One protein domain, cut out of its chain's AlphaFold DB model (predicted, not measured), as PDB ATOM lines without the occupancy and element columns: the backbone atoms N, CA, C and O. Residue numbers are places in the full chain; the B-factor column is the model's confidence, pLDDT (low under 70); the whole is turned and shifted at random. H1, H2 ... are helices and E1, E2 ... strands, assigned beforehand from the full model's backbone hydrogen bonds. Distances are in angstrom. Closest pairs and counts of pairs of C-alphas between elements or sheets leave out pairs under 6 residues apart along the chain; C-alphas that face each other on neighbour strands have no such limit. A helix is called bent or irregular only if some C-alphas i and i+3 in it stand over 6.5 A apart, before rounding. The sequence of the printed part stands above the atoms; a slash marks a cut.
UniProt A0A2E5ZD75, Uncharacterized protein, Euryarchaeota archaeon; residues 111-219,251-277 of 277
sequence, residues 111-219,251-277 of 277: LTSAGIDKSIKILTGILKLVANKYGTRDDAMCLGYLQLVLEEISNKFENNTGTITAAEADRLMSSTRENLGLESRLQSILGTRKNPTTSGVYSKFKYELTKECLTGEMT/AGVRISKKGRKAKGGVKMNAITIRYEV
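This is residues 111 to 219 and 251 to 277 of the 277 residues of an uncharacterized protein of Euryarchaeota archaeon (UniProt A0A2E5ZD75). Two long helices, H1 and H2, lie side by side as a helical hairpin, with H5 crossing H1 and H4 packing on H2. A long two-stranded ribbon, E1 and E2, begins beside H4 and the first residues of H1 and runs on to one end of the longest axis, with H3 packed along it. The printed part has 136 residues with five named helices and two named strands, in the order H1 H2 H3 H4 H5 E1 E2; the sheet, order E1 - E2, is antiparallel, and the class is mixed, helices and strands. The whole is compact, with a radius of gyration of the C-alphas of 15.2 A, yet elongated in outline, spanning 52 by 33 by 28 A.

Find C-alpha 116 at (26.799, -34.876, -50.861); from there H1 runs 25.7 A to residue 134. H2 follows at residues 137 to 156, 29.7 A long; it is irregular, with C-alphas 138 and 141 7.1 A apart. Next come H3, residues 166 to 176, and H4, residues 182 to 190. Look for H5 at residues 200 to 215, 23.3 A, starting at (25.875, -59.118, -42.566). After the cut, E1 covers residues 252 to 263, 32.3 A, and E2 residues 266 to 276, 29.0 A, ending at C-alpha 276 (14.681, -41.032, -43.830).

Start with H1 and H2, a helical hairpin: they touch, closest at the C-alphas of Ile 120 and Leu 150, 6.4 A, at a shallow tilt of 7 degrees, opposite ways. H5 touches H1 at a steep tilt of 56 degrees, closest at the C-alphas of Val 130 and Phe 205, 6.0 A. H4 touches H2, which meets it with residues 146 to 153 alone; the closest C-alphas are those of Ile 153 and Leu 182, 6.8 A. H4 and H5 touch about perpendicular, at 88 degrees, with the C-alphas of Ile 189 and Tyr 202 closest at 5.7 A. Moving to the ribbon, the closest C-alphas of H4 and E1 are those of Gln 187 and Val 253, 5.9 A; those of H1 and E2 are Ile 116 and Thr 272, 4.9 A. The closest C-alphas of H3 and E2 are those of Ala 166 and Met 268, 5.6 A. E1 and E2 form an antiparallel hairpin; check N 258 and O 270, 2.8 A, and N 274 and O 254, 2.8 A, within hydrogen-bond range. E2 bends by 61 degrees at residue 273. Every O i to N i+4 pair is within range in H1; the counts are 14 of 16 in H2, 6 of 7 in H3, 4 of 5 in H4 and 11 of 12 in H5.

The C-alphas farthest apart are those of Arg 137 and Gly 265, 53.6 A. Residues 220 to 250 are not printed, and C-alphas 219 and 251 stand 19.4 A apart across the cut. Of the links printed whole, none is long. Expect low confidence, pLDDT under 70, at residue 113 and residues 158 to 162.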
ATOM      1  N   LEU A 111      16.355 -38.141 -41.163       80.50
ATOM      2  CA  LEU A 111      17.471 -38.312 -40.236       80.50
ATOM      3  C   LEU A 111      18.662 -37.423 -40.632       80.50
ATOM      4  O   LEU A 111      19.263 -36.780 -39.769       80.50
ATOM      5  N   THR A 112      18.938 -37.314 -41.939       80.44
ATOM      6  CA  THR A 112      19.912 -36.372 -42.517       80.44
ATOM      7  C   THR A 112      19.562 -35.985 -43.965       80.44
ATOM      8  O   THR A 112      18.955 -36.758 -44.703       80.44
ATOM      9  N   SER A 113      19.940 -34.766 -44.366       68.81
ATOM     10  CA  SER A 113      20.030 -34.318 -45.773       68.81
ATOM     11  C   SER A 113      21.231 -33.400 -45.956       68.81
ATOM     12  O   SER A 113      21.106 -32.280 -46.476       68.81
ATOM     13  N   ALA A 114      22.371 -33.797 -45.409       74.81
ATOM     14  CA  ALA A 114      23.594 -33.060 -45.650       74.81
ATOM     15  C   ALA A 114      23.881 -32.996 -47.166       74.81
ATOM     16  O   ALA A 114      23.392 -33.818 -47.947       74.81
ATOM     17  N   GLY A 115      24.648 -31.986 -47.587       80.31
ATOM     18  CA  GLY A 115      25.208 -31.974 -48.941       80.31
ATOM     19  C   GLY A 115      26.004 -33.253 -49.198       80.31
ATOM     20  O   GLY A 115      26.428 -33.916 -48.242       80.31
ATOM     21  N   ILE A 116      26.164 -33.615 -50.469       84.69
ATOM     22  CA  ILE A 116      26.799 -34.876 -50.861       84.69
ATOM     23  C   ILE A 116      28.175 -35.053 -50.192       84.69
ATOM     24  O   ILE A 116      28.364 -36.060 -49.524       84.69
ATOM     25  N   ASP A 117      29.044 -34.038 -50.180       82.81
ATOM     26  CA  ASP A 117      30.395 -34.135 -49.594       82.81
ATOM     27  C   ASP A 117      30.380 -34.430 -48.097       82.81
ATOM     28  O   ASP A 117      31.078 -35.317 -47.604       82.81
ATOM     29  N   LYS A 118      29.543 -33.701 -47.348       85.75
ATOM     30  CA  LYS A 118      29.397 -33.933 -45.907       85.75
ATOM     31  C   LYS A 118      28.825 -35.329 -45.654       85.75
ATOM     32  O   LYS A 118      29.231 -35.977 -44.694       85.75
ATOM     33  N   SER A 119      27.922 -35.797 -46.516       88.56
ATOM     34  CA  SER A 119      27.372 -37.152 -46.435       88.56
ATOM     35  C   SER A 119      28.449 -38.204 -46.702       88.56
ATOM     36  O   SER A 119      28.580 -39.124 -45.905       88.56
ATOM     37  N   ILE A 120      29.261 -38.041 -47.752       90.25
ATOM     38  CA  ILE A 120      30.376 -38.939 -48.078       90.25
ATOM     39  C   ILE A 120      31.395 -38.968 -46.944       90.25
ATOM     40  O   ILE A 120      31.750 -40.046 -46.484       90.25
ATOM     41  N   LYS A 121      31.794 -37.813 -46.401       90.56
ATOM     42  CA  LYS A 121      32.720 -37.753 -45.261       90.56
ATOM     43  C   LYS A 121      32.215 -38.562 -44.062       90.56
ATOM     44  O   LYS A 121      32.987 -39.311 -43.467       90.56
ATOM     45  N   ILE A 122      30.933 -38.419 -43.715       92.06
ATOM     46  CA  ILE A 122      30.312 -39.170 -42.615       92.06
ATOM     47  C   ILE A 122      30.255 -40.664 -42.955       92.06
ATOM     48  O   ILE A 122      30.711 -41.481 -42.161       92.06
ATOM     49  N   LEU A 123      29.756 -41.033 -44.138       94.56
ATOM     50  CA  LEU A 123      29.641 -42.432 -44.570       94.56
ATOM     51  C   LEU A 123      31.006 -43.134 -44.598       94.56
ATOM     52  O   LEU A 123      31.124 -44.240 -44.082       94.56
ATOM     53  N   THR A 124      32.052 -42.475 -45.098       95.06
ATOM     54  CA  THR A 124      33.432 -42.986 -45.081       95.06
ATOM     55  C   THR A 124      33.974 -43.113 -43.656       95.06
ATOM     56  O   THR A 124      34.659 -44.085 -43.338       95.06
ATOM     57  N   GLY A 125      33.665 -42.166 -42.766       95.88
ATOM     58  CA  GLY A 125      34.023 -42.264 -41.348       95.88
ATOM     59  C   GLY A 125      33.377 -43.475 -40.669       95.88
ATOM     60  O   GLY A 125      34.046 -44.223 -39.955       95.88
ATOM     61  N   ILE A 126      32.098 -43.719 -40.950       96.62
ATOM     62  CA  ILE A 126      31.349 -44.868 -40.428       96.62
ATOM     63  C   ILE A 126      31.844 -46.177 -41.036       96.62
ATOM     64  O   ILE A 126      31.944 -47.176 -40.331       96.62
ATOM     65  N   LEU A 127      32.214 -46.180 -42.314       96.50
ATOM     66  CA  LEU A 127      32.798 -47.346 -42.966       96.50
ATOM     67  C   LEU A 127      34.094 -47.761 -42.262       96.50
ATOM     68  O   LEU A 127      34.244 -48.923 -41.897       96.50
ATOM     69  N   LYS A 128      34.990 -46.802 -41.993       96.19
ATOM     70  CA  LYS A 128      36.229 -47.044 -41.236       96.19
ATOM     71  C   LYS A 128      35.945 -47.542 -39.820       96.19
ATOM     72  O   LYS A 128      36.576 -48.495 -39.372       96.19
ATOM     73  N   LEU A 129      34.978 -46.934 -39.129       96.06
ATOM     74  CA  LEU A 129      34.535 -47.385 -37.807       96.06
ATOM     75  C   LEU A 129      34.089 -48.851 -37.848       96.06
ATOM     76  O   LEU A 129      34.504 -49.646 -37.011       96.06
ATOM     77  N   VAL A 130      33.252 -49.210 -38.820       96.12
ATOM     78  CA  VAL A 130      32.678 -50.552 -38.948       96.12
ATOM     79  C   VAL A 130      33.744 -51.571 -39.311       96.12
ATOM     80  O   VAL A 130      33.788 -52.624 -38.683       96.12
ATOM     81  N   ALA A 131      34.631 -51.244 -40.251       94.88
ATOM     82  CA  ALA A 131      35.765 -52.089 -40.603       94.88
ATOM     83  C   ALA A 131      36.646 -52.382 -39.378       94.88
ATOM     84  O   ALA A 131      36.986 -53.532 -39.132       94.88
ATOM     85  N   ASN A 132      36.933 -51.367 -38.556       94.25
ATOM     86  CA  ASN A 132      37.770 -51.528 -37.366       94.25
ATOM     87  C   ASN A 132      37.069 -52.272 -36.220       94.25
ATOM     88  O   ASN A 132      37.711 -53.011 -35.480       94.25
ATOM     89  N   LYS A 133      35.767 -52.036 -36.022       93.62
ATOM     90  CA  LYS A 133      35.016 -52.532 -34.856       93.62
ATOM     91  C   LYS A 133      34.371 -53.897 -35.086       93.62
ATOM     92  O   LYS A 133      34.214 -54.661 -34.139       93.62
ATOM     93  N   TYR A 134      33.940 -54.166 -36.313       90.19
ATOM     94  CA  TYR A 134      33.145 -55.342 -36.665       90.19
ATOM     95  C   TYR A 134      33.730 -56.147 -37.825       90.19
ATOM     96  O   TYR A 134      33.238 -57.241 -38.077       90.19
ATOM     97  N   GLY A 135      34.707 -55.602 -38.554       82.38
ATOM     98  CA  GLY A 135      35.208 -56.211 -39.776       82.38
ATOM     99  C   GLY A 135      35.880 -57.552 -39.515       82.38
ATOM    100  O   GLY A 135      36.774 -57.672 -38.678       82.38
ATOM    101  N   THR A 136      35.466 -58.554 -40.278       87.25
ATOM    102  CA  THR A 136      36.150 -59.841 -40.384       87.25
ATOM    103  C   THR A 136      36.817 -59.976 -41.753       87.25
ATOM    104  O   THR A 136      36.593 -59.171 -42.660       87.25
ATOM    105  N   ARG A 137      37.640 -61.018 -41.933       82.75
ATOM    106  CA  ARG A 137      38.240 -61.332 -43.239       82.75
ATOM    107  C   ARG A 137      37.175 -61.556 -44.319       82.75
ATOM    108  O   ARG A 137      37.383 -61.144 -45.459       82.75
ATOM    109  N   ASP A 138      36.042 -62.146 -43.952       85.88
ATOM    110  CA  ASP A 138      34.959 -62.474 -44.882       85.88
ATOM    111  C   ASP A 138      34.155 -61.229 -45.303       85.88
ATOM    112  O   ASP A 138      33.539 -61.212 -46.369       85.88
ATOM    113  N   ASP A 139      34.231 -60.140 -44.530       91.19
ATOM    114  CA  ASP A 139      33.536 -58.879 -44.824       91.19
ATOM    115  C   ASP A 139      34.297 -57.968 -45.800       91.19
ATOM    116  O   ASP A 139      33.735 -56.982 -46.286       91.19
ATOM    117  N   ALA A 140      35.567 -58.269 -46.101       88.81
ATOM    118  CA  ALA A 140      36.447 -57.393 -46.877       88.81
ATOM    119  C   ALA A 140      35.871 -57.040 -48.259       88.81
ATOM    120  O   ALA A 140      35.930 -55.884 -48.675       88.81
ATOM    121  N   MET A 141      35.254 -58.008 -48.947       91.50
ATOM    122  CA  MET A 141      34.618 -57.768 -50.248       91.50
ATOM    123  C   MET A 141      33.406 -56.835 -50.136       91.50
ATOM    124  O   MET A 141      33.256 -55.922 -50.945       91.50
ATOM    125  N   CYS A 142      32.553 -57.025 -49.125       92.81
ATOM    126  CA  CYS A 142      31.378 -56.179 -48.911       92.81
ATOM    127  C   CYS A 142      31.777 -54.748 -48.527       92.81
ATOM    128  O   CYS A 142      31.247 -53.779 -49.071       92.81
ATOM    129  N   LEU A 143      32.743 -54.599 -47.619       93.56
ATOM    130  CA  LEU A 143      33.268 -53.291 -47.224       93.56
ATOM    131  C   LEU A 143      33.962 -52.584 -48.397       93.56
ATOM    132  O   LEU A 143      33.758 -51.384 -48.586       93.56
ATOM    133  N   GLY A 144      34.703 -53.327 -49.225       93.81
ATOM    134  CA  GLY A 144      35.297 -52.821 -50.462       93.81
ATOM    135  C   GLY A 144      34.249 -52.358 -51.477       93.81
ATOM    136  O   GLY A 144      34.391 -51.288 -52.063       93.81
ATOM    137  N   TYR A 145      33.147 -53.099 -51.635       95.19
ATOM    138  CA  TYR A 145      32.044 -52.682 -52.500       95.19
ATOM    139  C   TYR A 145      31.371 -51.392 -52.012       95.19
ATOM    140  O   TYR A 145      31.086 -50.504 -52.814       95.19
ATOM    141  N   LEU A 146      31.146 -51.246 -50.702       94.56
ATOM    142  CA  LEU A 146      30.629 -50.001 -50.131       94.56
ATOM    143  C   LEU A 146      31.604 -48.830 -50.355       94.56
ATOM    144  O   LEU A 146      31.156 -47.768 -50.779       94.56
ATOM    145  N   GLN A 147      32.912 -49.016 -50.137       94.69
ATOM    146  CA  GLN A 147      33.924 -47.994 -50.441       94.69
ATOM    147  C   GLN A 147      33.835 -47.544 -51.907       94.69
ATOM    148  O   GLN A 147      33.730 -46.347 -52.168       94.69
ATOM    149  N   LEU A 148      33.777 -48.498 -52.843       95.12
ATOM    150  CA  LEU A 148      33.645 -48.224 -54.274       95.12
ATOM    151  C   LEU A 148      32.381 -47.408 -54.588       95.12
ATOM    152  O   LEU A 148      32.442 -46.425 -55.319       95.12
ATOM    153  N   VAL A 149      31.232 -47.768 -54.003       94.06
ATOM    154  CA  VAL A 149      29.983 -47.004 -54.182       94.06
ATOM    155  C   VAL A 149      30.135 -45.563 -53.682       94.06
ATOM    156  O   VAL A 149      29.672 -44.637 -54.348       94.06
ATOM    157  N   LEU A 150      30.775 -45.348 -52.528       92.75
ATOM    158  CA  LEU A 150      30.997 -44.001 -51.987       92.75
ATOM    159  C   LEU A 150      31.947 -43.175 -52.866       92.75
ATOM    160  O   LEU A 150      31.681 -41.993 -53.083       92.75
ATOM    161  N   GLU A 151      33.010 -43.784 -53.388       91.75
ATOM    162  CA  GLU A 151      33.950 -43.144 -54.316       91.75
ATOM    163  C   GLU A 151      33.277 -42.765 -55.630       91.75
ATOM    164  O   GLU A 151      33.409 -41.633 -56.081       91.75
ATOM    165  N   GLU A 152      32.482 -43.656 -56.218       91.81
ATOM    166  CA  GLU A 152      31.761 -43.345 -57.448       91.81
ATOM    167  C   GLU A 152      30.717 -42.240 -57.247       91.81
ATOM    168  O   GLU A 152      30.566 -41.381 -58.117       91.81
ATOM    169  N   ILE A 153      30.022 -42.211 -56.101       89.69
ATOM    170  CA  ILE A 153      29.154 -41.081 -55.740       89.69
ATOM    171  C   ILE A 153      29.988 -39.805 -55.622       89.69
ATOM    172  O   ILE A 153      29.597 -38.781 -56.180       89.69
ATOM    173  N   SER A 154      31.130 -39.856 -54.933       87.75
ATOM    174  CA  SER A 154      32.033 -38.713 -54.811       87.75
ATOM    175  C   SER A 154      32.451 -38.197 -56.188       87.75
ATOM    176  O   SER A 154      32.201 -37.039 -56.477       87.75
ATOM    177  N   ASN A 155      32.957 -39.057 -57.074       87.69
ATOM    178  CA  ASN A 155      33.428 -38.702 -58.418       87.69
ATOM    179  C   ASN A 155      32.296 -38.159 -59.307       87.69
ATOM    180  O   ASN A 155      32.454 -37.176 -60.029       87.69
ATOM    181  N   LYS A 156      31.100 -38.756 -59.226       86.56
ATOM    182  CA  LYS A 156      29.914 -38.293 -59.967       86.56
ATOM    183  C   LYS A 156      29.522 -36.863 -59.590       86.56
ATOM    184  O   LYS A 156      28.980 -36.134 -60.423       86.56
ATOM    185  N   PHE A 157      29.761 -36.475 -58.337       82.94
ATOM    186  CA  PHE A 157      29.377 -35.179 -57.785       82.94
ATOM    187  C   PHE A 157      30.577 -34.310 -57.355       82.94
ATOM    188  O   PHE A 157      30.364 -33.294 -56.700       82.94
ATOM    189  N   GLU A 158      31.802 -34.655 -57.770       63.44
ATOM    190  CA  GLU A 158      33.089 -34.172 -57.225       63.44
ATOM    191  C   GLU A 158      33.273 -32.654 -57.339       63.44
ATOM    192  O   GLU A 158      33.853 -32.011 -56.470       63.44
ATOM    193  N   ASN A 159      32.687 -32.054 -58.377       52.97
ATOM    194  CA  ASN A 159      32.737 -30.613 -58.638       52.97
ATOM    195  C   ASN A 159      31.488 -29.853 -58.155       52.97
ATOM    196  O   ASN A 159      31.332 -28.666 -58.434       52.97
ATOM    197  N   ASN A 160      30.591 -30.511 -57.413       57.38
ATOM    198  CA  ASN A 160      29.288 -29.968 -57.016       57.38
ATOM    199  C   ASN A 160      29.198 -29.719 -55.509       57.38
ATOM    200  O   ASN A 160      28.138 -29.898 -54.901       57.38
ATOM    201  N   THR A 161      30.296 -29.228 -54.931       54.72
ATOM    202  CA  THR A 161      30.470 -28.910 -53.500       54.72
ATOM    203  C   THR A 161      29.542 -27.801 -52.978       54.72
ATOM    204  O   THR A 161      29.520 -27.465 -51.791       54.72
ATOM    205  N   GLY A 162      28.721 -27.232 -53.862       67.88
ATOM    206  CA  GLY A 162      27.762 -26.182 -53.565       67.88
ATOM    207  C   GLY A 162      26.422 -26.413 -54.246       67.88
ATOM    208  O   GLY A 162      25.693 -27.368 -53.966       67.88
ATOM    209  N   THR A 163      26.038 -25.464 -55.090       77.94
ATOM    210  CA  THR A 163      24.783 -25.528 -55.823       77.94
ATOM    211  C   THR A 163      25.049 -25.535 -57.316       77.94
ATOM    212  O   THR A 163      25.845 -24.749 -57.816       77.94
ATOM    213  N   ILE A 164      24.341 -26.404 -58.022       84.06
ATOM    214  CA  ILE A 164      24.351 -26.524 -59.477       84.06
ATOM    215  C   ILE A 164      23.053 -25.997 -60.062       84.06
ATOM    216  O   ILE A 164      22.060 -25.824 -59.348       84.06
ATOM    217  N   THR A 165      23.046 -25.742 -61.365       86.00
ATOM    218  CA  THR A 165      21.811 -25.372 -62.058       86.00
ATOM    219  C   THR A 165      20.803 -26.522 -62.007       86.00
ATOM    220  O   THR A 165      21.167 -27.694 -61.889       86.00
ATOM    221  N   ALA A 166      19.513 -26.201 -62.102       85.88
ATOM    222  CA  ALA A 166      18.468 -27.224 -62.137       85.88
ATOM    223  C   ALA A 166      18.656 -28.225 -63.295       85.88
ATOM    224  O   ALA A 166      18.500 -29.424 -63.083       85.88
ATOM    225  N   ALA A 167      19.051 -27.744 -64.481       87.12
ATOM    226  CA  ALA A 167      19.285 -28.585 -65.655       87.12
ATOM    227  C   ALA A 167      20.446 -29.569 -65.442       87.12
ATOM    228  O   ALA A 167      20.334 -30.754 -65.752       87.12
ATOM    229  N   GLU A 168      21.546 -29.102 -64.853       87.12
ATOM    230  CA  GLU A 168      22.683 -29.961 -64.535       87.12
ATOM    231  C   GLU A 168      22.349 -30.985 -63.447       87.12
ATOM    232  O   GLU A 168      22.710 -32.157 -63.573       87.12
ATOM    233  N   ALA A 169      21.594 -30.576 -62.421       86.00
ATOM    234  CA  ALA A 169      21.092 -31.497 -61.408       86.00
ATOM    235  C   ALA A 169      20.240 -32.603 -62.034       86.00
ATOM    236  O   ALA A 169      20.405 -33.767 -61.681       86.00
ATOM    237  N   ASP A 170      19.357 -32.258 -62.970       87.50
ATOM    238  CA  ASP A 170      18.503 -33.232 -63.647       87.50
ATOM    239  C   ASP A 170      19.311 -34.211 -64.496       87.50
ATOM    240  O   ASP A 170      19.114 -35.420 -64.374       87.50
ATOM    241  N   ARG A 171      20.303 -33.722 -65.247       87.06
ATOM    242  CA  ARG A 171      21.224 -34.574 -66.013       87.06
ATOM    243  C   ARG A 171      21.953 -35.585 -65.123       87.06
ATOM    244  O   ARG A 171      21.983 -36.776 -65.431       87.06
ATOM    245  N   LEU A 172      22.530 -35.131 -64.008       86.94
ATOM    246  CA  LEU A 172      23.261 -36.006 -63.084       86.94
ATOM    247  C   LEU A 172      22.326 -37.016 -62.400       86.94
ATOM    248  O   LEU A 172      22.665 -38.196 -62.277       86.94
ATOM    249  N   MET A 173      21.129 -36.574 -62.002       85.81
ATOM    250  CA  MET A 173      20.137 -37.418 -61.337       85.81
ATOM    251  C   MET A 173      19.568 -38.511 -62.246       85.81
ATOM    252  O   MET A 173      19.313 -39.602 -61.741       85.81
ATOM    253  N   SER A 174      19.387 -38.265 -63.549       84.19
ATOM    254  CA  SER A 174      18.892 -39.286 -64.488       84.19
ATOM    255  C   SER A 174      19.801 -40.514 -64.506       84.19
ATOM    256  O   SER A 174      19.356 -41.607 -64.175       84.19
ATOM    257  N   SER A 175      21.103 -40.311 -64.725       74.50
ATOM    258  CA  SER A 175      22.091 -41.406 -64.725       74.50
ATOM    259  C   SER A 175      22.288 -42.083 -63.360       74.50
ATOM    260  O   SER A 175      22.739 -43.217 -63.267       74.50
ATOM    261  N   THR A 176      21.938 -41.398 -62.269       83.44
ATOM    262  CA  THR A 176      22.006 -41.953 -60.905       83.44
ATOM    263  C   THR A 176      20.879 -42.959 -60.641       83.44
ATOM    264  O   THR A 176      21.022 -43.837 -59.787       83.44
ATOM    265  N   ARG A 177      19.757 -42.815 -61.359       85.44
ATOM    266  CA  ARG A 177      18.503 -43.562 -61.171       85.44
ATOM    267  C   ARG A 177      18.271 -44.664 -62.200       85.44
ATOM    268  O   ARG A 177      17.245 -45.336 -62.129       85.44
ATOM    269  N   GLU A 178      19.181 -44.830 -63.152       83.81
ATOM    270  CA  GLU A 178      19.162 -45.964 -64.073       83.81
ATOM    271  C   GLU A 178      19.225 -47.292 -63.299       83.81
ATOM    272  O   GLU A 178      19.647 -47.340 -62.138       83.81
ATOM    273  N   ASN A 179      18.787 -48.383 -63.930       72.50
ATOM    274  CA  ASN A 179      18.896 -49.713 -63.334       72.50
ATOM    275  C   ASN A 179      20.363 -50.005 -62.990       72.50
ATOM    276  O   ASN A 179      21.242 -49.792 -63.820       72.50
ATOM    277  N   LEU A 180      20.618 -50.481 -61.766       78.31
ATOM    278  CA  LEU A 180      21.968 -50.662 -61.201       78.31
ATOM    279  C   LEU A 180      22.787 -49.362 -61.047       78.31
ATOM    280  O   LEU A 180      23.981 -49.411 -60.753       78.31
ATOM    281  N   GLY A 181      22.143 -48.200 -61.173       87.81
ATOM    282  CA  GLY A 181      22.732 -46.898 -60.888       87.81
ATOM    283  C   GLY A 181      23.084 -46.718 -59.408       87.81
ATOM    284  O   GLY A 181      22.727 -47.522 -58.540       87.81
ATOM    285  N   LEU A 182      23.786 -45.624 -59.104       91.12
ATOM    286  CA  LEU A 182      24.333 -45.359 -57.767       91.12
ATOM    287  C   LEU A 182      23.269 -45.353 -56.661       91.12
ATOM    288  O   LEU A 182      23.554 -45.799 -55.553       91.12
ATOM    289  N   GLU A 183      22.039 -44.902 -56.942       91.94
ATOM    290  CA  GLU A 183      20.963 -44.965 -55.944       91.94
ATOM    291  C   GLU A 183      20.594 -46.414 -55.603       91.94
ATOM    292  O   GLU A 183      20.512 -46.754 -54.425       91.94
ATOM    293  N   SER A 184      20.434 -47.279 -56.609       91.88
ATOM    294  CA  SER A 184      20.106 -48.696 -56.409       91.88
ATOM    295  C   SER A 184      21.212 -49.427 -55.643       91.88
ATOM    296  O   SER A 184      20.932 -50.194 -54.722       91.88
ATOM    297  N   ARG A 185      22.478 -49.130 -55.957       93.75
ATOM    298  CA  ARG A 185      23.641 -49.701 -55.264       93.75
ATOM    299  C   ARG A 185      23.754 -49.218 -53.820       93.75
ATOM    300  O   ARG A 185      24.047 -50.007 -52.930       93.75
ATOM    301  N   LEU A 186      23.470 -47.944 -53.554       93.12
ATOM    302  CA  LEU A 186      23.423 -47.429 -52.186       93.12
ATOM    303  C   LEU A 186      22.243 -48.036 -51.400       93.12
ATOM    304  O   LEU A 186      22.376 -48.361 -50.219       93.12
ATOM    305  N   GLN A 187      21.103 -48.244 -52.061       94.06
ATOM    306  CA  GLN A 187      19.926 -48.905 -51.492       94.06
ATOM    307  C   GLN A 187      20.142 -50.397 -51.227       94.06
ATOM    308  O   GLN A 187      19.554 -50.908 -50.279       94.06
ATOM    309  N   SER A 188      20.992 -51.101 -51.978       92.94
ATOM    310  CA  SER A 188      21.327 -52.494 -51.651       92.94
ATOM    311  C   SER A 188      22.162 -52.615 -50.370       92.94
ATOM    312  O   SER A 188      22.114 -53.645 -49.703       92.94
ATOM    313  N   ILE A 189      22.872 -51.546 -49.986       93.88
ATOM    314  CA  ILE A 189      23.676 -51.486 -48.759       93.88
ATOM    315  C   ILE A 189      22.870 -50.971 -47.560       93.88
ATOM    316  O   ILE A 189      23.048 -51.453 -46.447       93.88
ATOM    317  N   LEU A 190      21.996 -49.979 -47.751       94.69
ATOM    318  CA  LEU A 190      21.282 -49.298 -46.656       94.69
ATOM    319  C   LEU A 190      19.774 -49.570 -46.619       94.69
ATOM    320  O   LEU A 190      19.090 -49.119 -45.697       94.69
ATOM    321  N   GLY A 191      19.242 -50.299 -47.592       94.56
ATOM    322  CA  GLY A 191      17.815 -50.532 -47.757       94.56
ATOM    323  C   GLY A 191      17.049 -49.314 -48.285       94.56
ATOM    324  O   GLY A 191      17.539 -48.182 -48.373       94.56
ATOM    325  N   THR A 192      15.785 -49.556 -48.607       93.56
ATOM    326  CA  THR A 192      14.795 -48.536 -48.982       93.56
ATOM    327  C   THR A 192      13.758 -48.390 -47.871       93.56
ATOM    328  O   THR A 192      13.662 -49.252 -47.007       93.56
ATOM    329  N   ARG A 193      12.914 -47.350 -47.899       90.44
ATOM    330  CA  ARG A 193      11.794 -47.250 -46.938       90.44
ATOM    331  C   ARG A 193      10.826 -48.440 -47.034       90.44
ATOM    332  O   ARG A 193      10.218 -48.816 -46.044       90.44
ATOM    333  N   LYS A 194      10.681 -49.031 -48.229       91.31
ATOM    334  CA  LYS A 194       9.821 -50.204 -48.464       91.31
ATOM    335  C   LYS A 194      10.482 -51.503 -48.000       91.31
ATOM    336  O   LYS A 194       9.820 -52.339 -47.406       91.31
ATOM    337  N   ASN A 195      11.783 -51.638 -48.260       93.31
ATOM    338  CA  ASN A 195      12.609 -52.792 -47.908       93.31
ATOM    339  C   ASN A 195      13.841 -52.307 -47.128       93.31
ATOM    340  O   ASN A 195      14.915 -52.147 -47.718       93.31
ATOM    341  N   PRO A 196      13.689 -51.989 -45.833       91.81
ATOM    342  CA  PRO A 196      14.751 -51.378 -45.036       91.81
ATOM    343  C   PRO A 196      15.783 -52.403 -44.555       91.81
ATOM    344  O   PRO A 196      16.895 -52.035 -44.184       91.81
ATOM    345  N   THR A 197      15.460 -53.687 -44.535       90.19
ATOM    346  CA  THR A 197      16.353 -54.703 -43.974       90.19
ATOM    347  C   THR A 197      17.598 -54.906 -44.836       90.19
ATOM    348  O   THR A 197      17.531 -54.938 -46.061       90.19
ATOM    349  N   THR A 198      18.741 -55.063 -44.171       90.75
ATOM    350  CA  THR A 198      20.048 -55.394 -44.760       90.75
ATOM    351  C   THR A 198      20.687 -56.490 -43.903       90.75
ATOM    352  O   THR A 198      20.242 -56.724 -42.776       90.75
ATOM    353  N   SER A 199      21.695 -57.189 -44.418       89.06
ATOM    354  CA  SER A 199      22.310 -58.344 -43.748       89.06
ATOM    355  C   SER A 199      23.821 -58.181 -43.575       89.06
ATOM    356  O   SER A 199      24.429 -57.250 -44.109       89.06
ATOM    357  N   GLY A 200      24.425 -59.067 -42.775       91.56
ATOM    358  CA  GLY A 200      25.875 -59.118 -42.566       91.56
ATOM    359  C   GLY A 200      26.462 -57.787 -42.095       91.56
ATOM    360  O   GLY A 200      25.849 -57.063 -41.302       91.56
ATOM    361  N   VAL A 201      27.636 -57.435 -42.618       94.38
ATOM    362  CA  VAL A 201      28.333 -56.187 -42.281       94.38
ATOM    363  C   VAL A 201      27.552 -54.924 -42.662       94.38
ATOM    364  O   VAL A 201      27.666 -53.905 -41.978       94.38
ATOM    365  N   TYR A 202      26.677 -54.977 -43.672       95.38
ATOM    366  CA  TYR A 202      25.835 -53.833 -44.037       95.38
ATOM    367  C   TYR A 202      24.817 -53.483 -42.953       95.38
ATOM    368  O   TYR A 202      24.577 -52.302 -42.708       95.38
ATOM    369  N   SER A 203      24.307 -54.475 -42.218       95.50
ATOM    370  CA  SER A 203      23.453 -54.211 -41.051       95.50
ATOM    371  C   SER A 203      24.205 -53.449 -39.951       95.50
ATOM    372  O   SER A 203      23.650 -52.541 -39.333       95.50
ATOM    373  N   LYS A 204      25.498 -53.748 -39.751       96.38
ATOM    374  CA  LYS A 204      26.365 -53.045 -38.790       96.38
ATOM    375  C   LYS A 204      26.673 -51.627 -39.253       96.38
ATOM    376  O   LYS A 204      26.591 -50.692 -38.459       96.38
ATOM    377  N   PHE A 205      26.949 -51.456 -40.544       96.56
ATOM    378  CA  PHE A 205      27.114 -50.139 -41.149       96.56
ATOM    379  C   PHE A 205      25.859 -49.280 -41.003       96.56
ATOM    380  O   PHE A 205      25.928 -48.141 -40.541       96.56
ATOM    381  N   LYS A 206      24.695 -49.845 -41.321       96.44
ATOM    382  CA  LYS A 206      23.409 -49.166 -41.194       96.44
ATOM    383  C   LYS A 206      23.085 -48.807 -39.741       96.44
ATOM    384  O   LYS A 206      22.559 -47.721 -39.490       96.44
ATOM    385  N   TYR A 207      23.429 -49.672 -38.788       97.00
ATOM    386  CA  TYR A 207      23.272 -49.397 -37.361       97.00
ATOM    387  C   TYR A 207      24.089 -48.172 -36.933       97.00
ATOM    388  O   TYR A 207      23.535 -47.234 -36.359       97.00
ATOM    389  N   GLU A 208      25.384 -48.129 -37.263       97.19
ATOM    390  CA  GLU A 208      26.252 -47.001 -36.899       97.19
ATOM    391  C   GLU A 208      25.863 -45.714 -37.653       97.19
ATOM    392  O   GLU A 208      25.895 -44.631 -37.069       97.19
ATOM    393  N   LEU A 209      25.379 -45.811 -38.900       96.19
ATOM    394  CA  LEU A 209      24.767 -44.681 -39.613       96.19
ATOM    395  C   LEU A 209      23.518 -44.158 -38.914       96.19
ATOM    396  O   LEU A 209      23.358 -42.946 -38.766       96.19
ATOM    397  N   THR A 210      22.641 -45.052 -38.467       96.38
ATOM    398  CA  THR A 210      21.436 -44.667 -37.730       96.38
ATOM    399  C   THR A 210      21.812 -43.999 -36.414       96.38
ATOM    400  O   THR A 210      21.286 -42.928 -36.105       96.38
ATOM    401  N   LYS A 211      22.775 -44.567 -35.678       96.62
ATOM    402  CA  LYS A 211      23.313 -43.985 -34.445       96.62
ATOM    403  C   LYS A 211      23.866 -42.582 -34.691       96.62
ATOM    404  O   LYS A 211      23.475 -41.650 -33.989       96.62
ATOM    405  N   GLU A 212      24.729 -42.404 -35.687       95.56
ATOM    406  CA  GLU A 212      25.302 -41.095 -36.011       95.56
ATOM    407  C   GLU A 212      24.218 -40.101 -36.431       95.56
ATOM    408  O   GLU A 212      24.206 -38.956 -35.988       95.56
ATOM    409  N   CYS A 213      23.240 -40.532 -37.224       93.69
ATOM    410  CA  CYS A 213      22.163 -39.643 -37.633       93.69
ATOM    411  C   CYS A 213      21.204 -39.282 -36.495       93.69
ATOM    412  O   CYS A 213      20.497 -38.284 -36.625       93.69
ATOM    413  N   LEU A 214      21.136 -40.058 -35.411       94.50
ATOM    414  CA  LEU A 214      20.348 -39.731 -34.221       94.50
ATOM    415  C   LEU A 214      21.135 -38.867 -33.231       94.50
ATOM    416  O   LEU A 214      20.563 -37.931 -32.681       94.50
ATOM    417  N   THR A 215      22.426 -39.147 -33.044       95.19
ATOM    418  CA  THR A 215      23.276 -38.518 -32.016       95.19
ATOM    419  C   THR A 215      24.086 -37.330 -32.534       95.19
ATOM    420  O   THR A 215      24.174 -36.309 -31.856       95.19
ATOM    421  N   GLY A 216      24.646 -37.427 -33.742       93.19
ATOM    422  CA  GLY A 216      25.607 -36.479 -34.306       93.19
ATOM    423  C   GLY A 216      26.992 -36.529 -33.650       93.19
ATOM    424  O   GLY A 216      27.718 -35.538 -33.689       93.19
ATOM    425  N   GLU A 217      27.335 -37.637 -32.990       93.31
ATOM    426  CA  GLU A 217      28.569 -37.805 -32.217       93.31
ATOM    427  C   GLU A 217      29.828 -37.555 -33.063       93.31
ATOM    428  O   GLU A 217      30.647 -36.702 -32.713       93.31
ATOM    429  N   MET A 218      29.944 -38.213 -34.220       91.25
ATOM    430  CA  MET A 218      31.065 -38.055 -35.151       91.25
ATOM    431  C   MET A 218      31.066 -36.671 -35.810       91.25
ATOM    432  O   MET A 218      32.124 -36.087 -36.038       91.25
ATOM    433  N   THR A 219      29.885 -36.132 -36.120       89.62
ATOM    434  CA  THR A 219      29.755 -34.845 -36.816       89.62
ATOM    435  C   THR A 219      30.107 -33.652 -35.929       89.62
ATOM    436  O   THR A 219      30.645 -32.665 -36.433       89.62
ATOM    437  N   ALA A 251      14.100 -46.985 -41.685       93.81
ATOM    438  CA  ALA A 251      14.856 -46.000 -42.425       93.81
ATOM    439  C   ALA A 251      15.372 -46.547 -43.764       93.81
ATOM    440  O   ALA A 251      15.859 -47.674 -43.848       93.81
ATOM    441  N   GLY A 252      15.331 -45.719 -44.802       93.62
ATOM    442  CA  GLY A 252      15.865 -46.024 -46.126       93.62
ATOM    443  C   GLY A 252      16.658 -44.863 -46.705       93.62
ATOM    444  O   GLY A 252      16.550 -43.723 -46.244       93.62
ATOM    445  N   VAL A 253      17.461 -45.160 -47.726       93.62
ATOM    446  CA  VAL A 253      18.302 -44.166 -48.400       93.62
ATOM    447  C   VAL A 253      17.782 -43.819 -49.796       93.62
ATOM    448  O   VAL A 253      17.219 -44.655 -50.505       93.62
ATOM    449  N   ARG A 254      18.002 -42.573 -50.214       91.38
ATOM    450  CA  ARG A 254      17.849 -42.129 -51.607       91.38
ATOM    451  C   ARG A 254      18.752 -40.944 -51.912       91.38
ATOM    452  O   ARG A 254      19.119 -40.193 -51.004       91.38
ATOM    453  N   ILE A 255      19.030 -40.715 -53.189       89.94
ATOM    454  CA  ILE A 255      19.718 -39.509 -53.644       89.94
ATOM    455  C   ILE A 255      18.655 -38.507 -54.102       89.94
ATOM    456  O   ILE A 255      17.680 -38.820 -54.788       89.94
ATOM    457  N   SER A 256      18.781 -37.263 -53.653       88.44
ATOM    458  CA  SER A 256      17.762 -36.246 -53.877       88.44
ATOM    459  C   SER A 256      18.375 -34.896 -54.196       88.44
ATOM    460  O   SER A 256      19.387 -34.503 -53.616       88.44
ATOM    461  N   LYS A 257      17.693 -34.135 -55.054       87.38
ATOM    462  CA  LYS A 257      17.975 -32.718 -55.272       87.38
ATOM    463  C   LYS A 257      17.190 -31.860 -54.276       87.38
ATOM    464  O   LYS A 257      15.985 -32.031 -54.080       87.38
ATOM    465  N   LYS A 258      17.862 -30.898 -53.653       83.62
ATOM    466  CA  LYS A 258      17.281 -29.902 -52.744       83.62
ATOM    467  C   LYS A 258      17.332 -28.531 -53.408       83.62
ATOM    468  O   LYS A 258      18.396 -28.105 -53.843       83.62
ATOM    469  N   GLY A 259      16.190 -27.856 -53.522       82.31
ATOM    470  CA  GLY A 259      16.125 -26.506 -54.088       82.31
ATOM    471  C   GLY A 259      16.858 -25.484 -53.219       82.31
ATOM    472  O   GLY A 259      16.826 -25.571 -51.988       82.31
ATOM    473  N   ARG A 260      17.522 -24.523 -53.860       81.12
ATOM    474  CA  ARG A 260      18.226 -23.396 -53.235       81.12
ATOM    475  C   ARG A 260      17.797 -22.080 -53.890       81.12
ATOM    476  O   ARG A 260      17.067 -22.088 -54.880       81.12
ATOM    477  N   LYS A 261      18.202 -20.951 -53.293       78.12
ATOM    478  CA  LYS A 261      17.899 -19.615 -53.833       78.12
ATOM    479  C   LYS A 261      18.466 -19.477 -55.248       78.12
ATOM    480  O   LYS A 261      19.503 -20.062 -55.557       78.12
ATOM    481  N   ALA A 262      17.771 -18.711 -56.084       79.69
ATOM    482  CA  ALA A 262      18.256 -18.387 -57.415       79.69
ATOM    483  C   ALA A 262      19.476 -17.456 -57.337       79.69
ATOM    484  O   ALA A 262      19.533 -16.589 -56.463       79.69
ATOM    485  N   LYS A 263      20.433 -17.625 -58.252       73.88
ATOM    486  CA  LYS A 263      21.574 -16.716 -58.431       73.88
ATOM    487  C   LYS A 263      21.509 -16.175 -59.857       73.88
ATOM    488  O   LYS A 263      21.494 -16.961 -60.796       73.88
ATOM    489  N   GLY A 264      21.380 -14.855 -60.009       79.38
ATOM    490  CA  GLY A 264      21.204 -14.228 -61.326       79.38
ATOM    491  C   GLY A 264      19.963 -14.720 -62.086       79.38
ATOM    492  O   GLY A 264      20.034 -14.939 -63.286       79.38
ATOM    493  N   GLY A 265      18.851 -14.989 -61.389       78.56
ATOM    494  CA  GLY A 265      17.612 -15.498 -61.999       78.56
ATOM    495  C   GLY A 265      17.593 -17.005 -62.295       78.56
ATOM    496  O   GLY A 265      16.528 -17.561 -62.552       78.56
ATOM    497  N   VAL A 266      18.728 -17.703 -62.178       79.62
ATOM    498  CA  VAL A 266      18.814 -19.151 -62.420       79.62
ATOM    499  C   VAL A 266      18.538 -19.929 -61.137       79.62
ATOM    500  O   VAL A 266      19.154 -19.687 -60.097       79.62
ATOM    501  N   LYS A 267      17.611 -20.891 -61.207       83.50
ATOM    502  CA  LYS A 267      17.287 -21.792 -60.094       83.50
ATOM    503  C   LYS A 267      18.449 -22.741 -59.813       83.50
ATOM    504  O   LYS A 267      18.919 -23.445 -60.705       83.50
ATOM    505  N   MET A 268      18.835 -22.802 -58.542       84.19
ATOM    506  CA  MET A 268      19.958 -23.607 -58.077       84.19
ATOM    507  C   MET A 268      19.491 -24.793 -57.225       84.19
ATOM    508  O   MET A 268      18.485 -24.721 -56.510       84.19
ATOM    509  N   ASN A 269      20.250 -25.884 -57.253       86.06
ATOM    510  CA  ASN A 269      19.987 -27.125 -56.540       86.06
ATOM    511  C   ASN A 269      21.258 -27.647 -55.864       86.06
ATOM    512  O   ASN A 269      22.343 -27.511 -56.400       86.06
ATOM    513  N   ALA A 270      21.118 -28.277 -54.700       84.56
ATOM    514  CA  ALA A 270      22.172 -29.087 -54.088       84.56
ATOM    515  C   ALA A 270      21.791 -30.567 -54.187       84.56
ATOM    516  O   ALA A 270      20.617 -30.903 -53.994       84.56
ATOM    517  N   ILE A 271      22.760 -31.446 -54.435       86.75
ATOM    518  CA  ILE A 271      22.553 -32.892 -54.331       86.75
ATOM    519  C   ILE A 271      22.772 -33.323 -52.879       86.75
ATOM    520  O   ILE A 271      23.662 -32.835 -52.184       86.75
ATOM    521  N   THR A 272      21.898 -34.198 -52.396       87.56
ATOM    522  CA  THR A 272      21.862 -34.658 -51.006       87.56
ATOM    523  C   THR A 272      21.622 -36.158 -50.964       87.56
ATOM    524  O   THR A 272      20.785 -36.664 -51.714       87.56
ATOM    525  N   ILE A 273      22.298 -36.852 -50.049       88.75
ATOM    526  CA  ILE A 273      21.904 -38.202 -49.645       88.75
ATOM    527  C   ILE A 273      20.878 -38.033 -48.530       88.75
ATOM    528  O   ILE A 273      21.155 -37.399 -47.508       88.75
ATOM    529  N   ARG A 274      19.668 -38.546 -48.745       89.88
ATOM    530  CA  ARG A 274      18.617 -38.540 -47.731       89.88
ATOM    531  C   ARG A 274      18.534 -39.905 -47.095       89.88
ATOM    532  O   ARG A 274      18.316 -40.893 -47.791       89.88
ATOM    533  N   TYR A 275      18.664 -39.913 -45.778       91.00
ATOM    534  CA  TYR A 275      18.331 -41.049 -44.941       91.00
ATOM    535  C   TYR A 275      17.092 -40.669 -44.133       91.00
ATOM    536  O   TYR A 275      17.086 -39.637 -43.454       91.00
ATOM    537  N   GLU A 276      16.014 -41.424 -44.291       90.38
ATOM    538  CA  GLU A 276      14.681 -41.032 -43.830       90.38
ATOM    539  C   GLU A 276      13.863 -42.241 -43.386       90.38
ATOM    540  O   GLU A 276      13.988 -43.319 -43.967       90.38
ATOM    541  N   VAL A 277      13.052 -42.020 -42.351       87.56
ATOM    542  CA  VAL A 277      12.042 -42.940 -41.811       87.56
ATOM    543  C   VAL A 277      10.718 -42.683 -42.505       87.56
ATOM    544  O   VAL A 277      10.408 -41.495 -42.748       87.56
TER     545      VAL A 277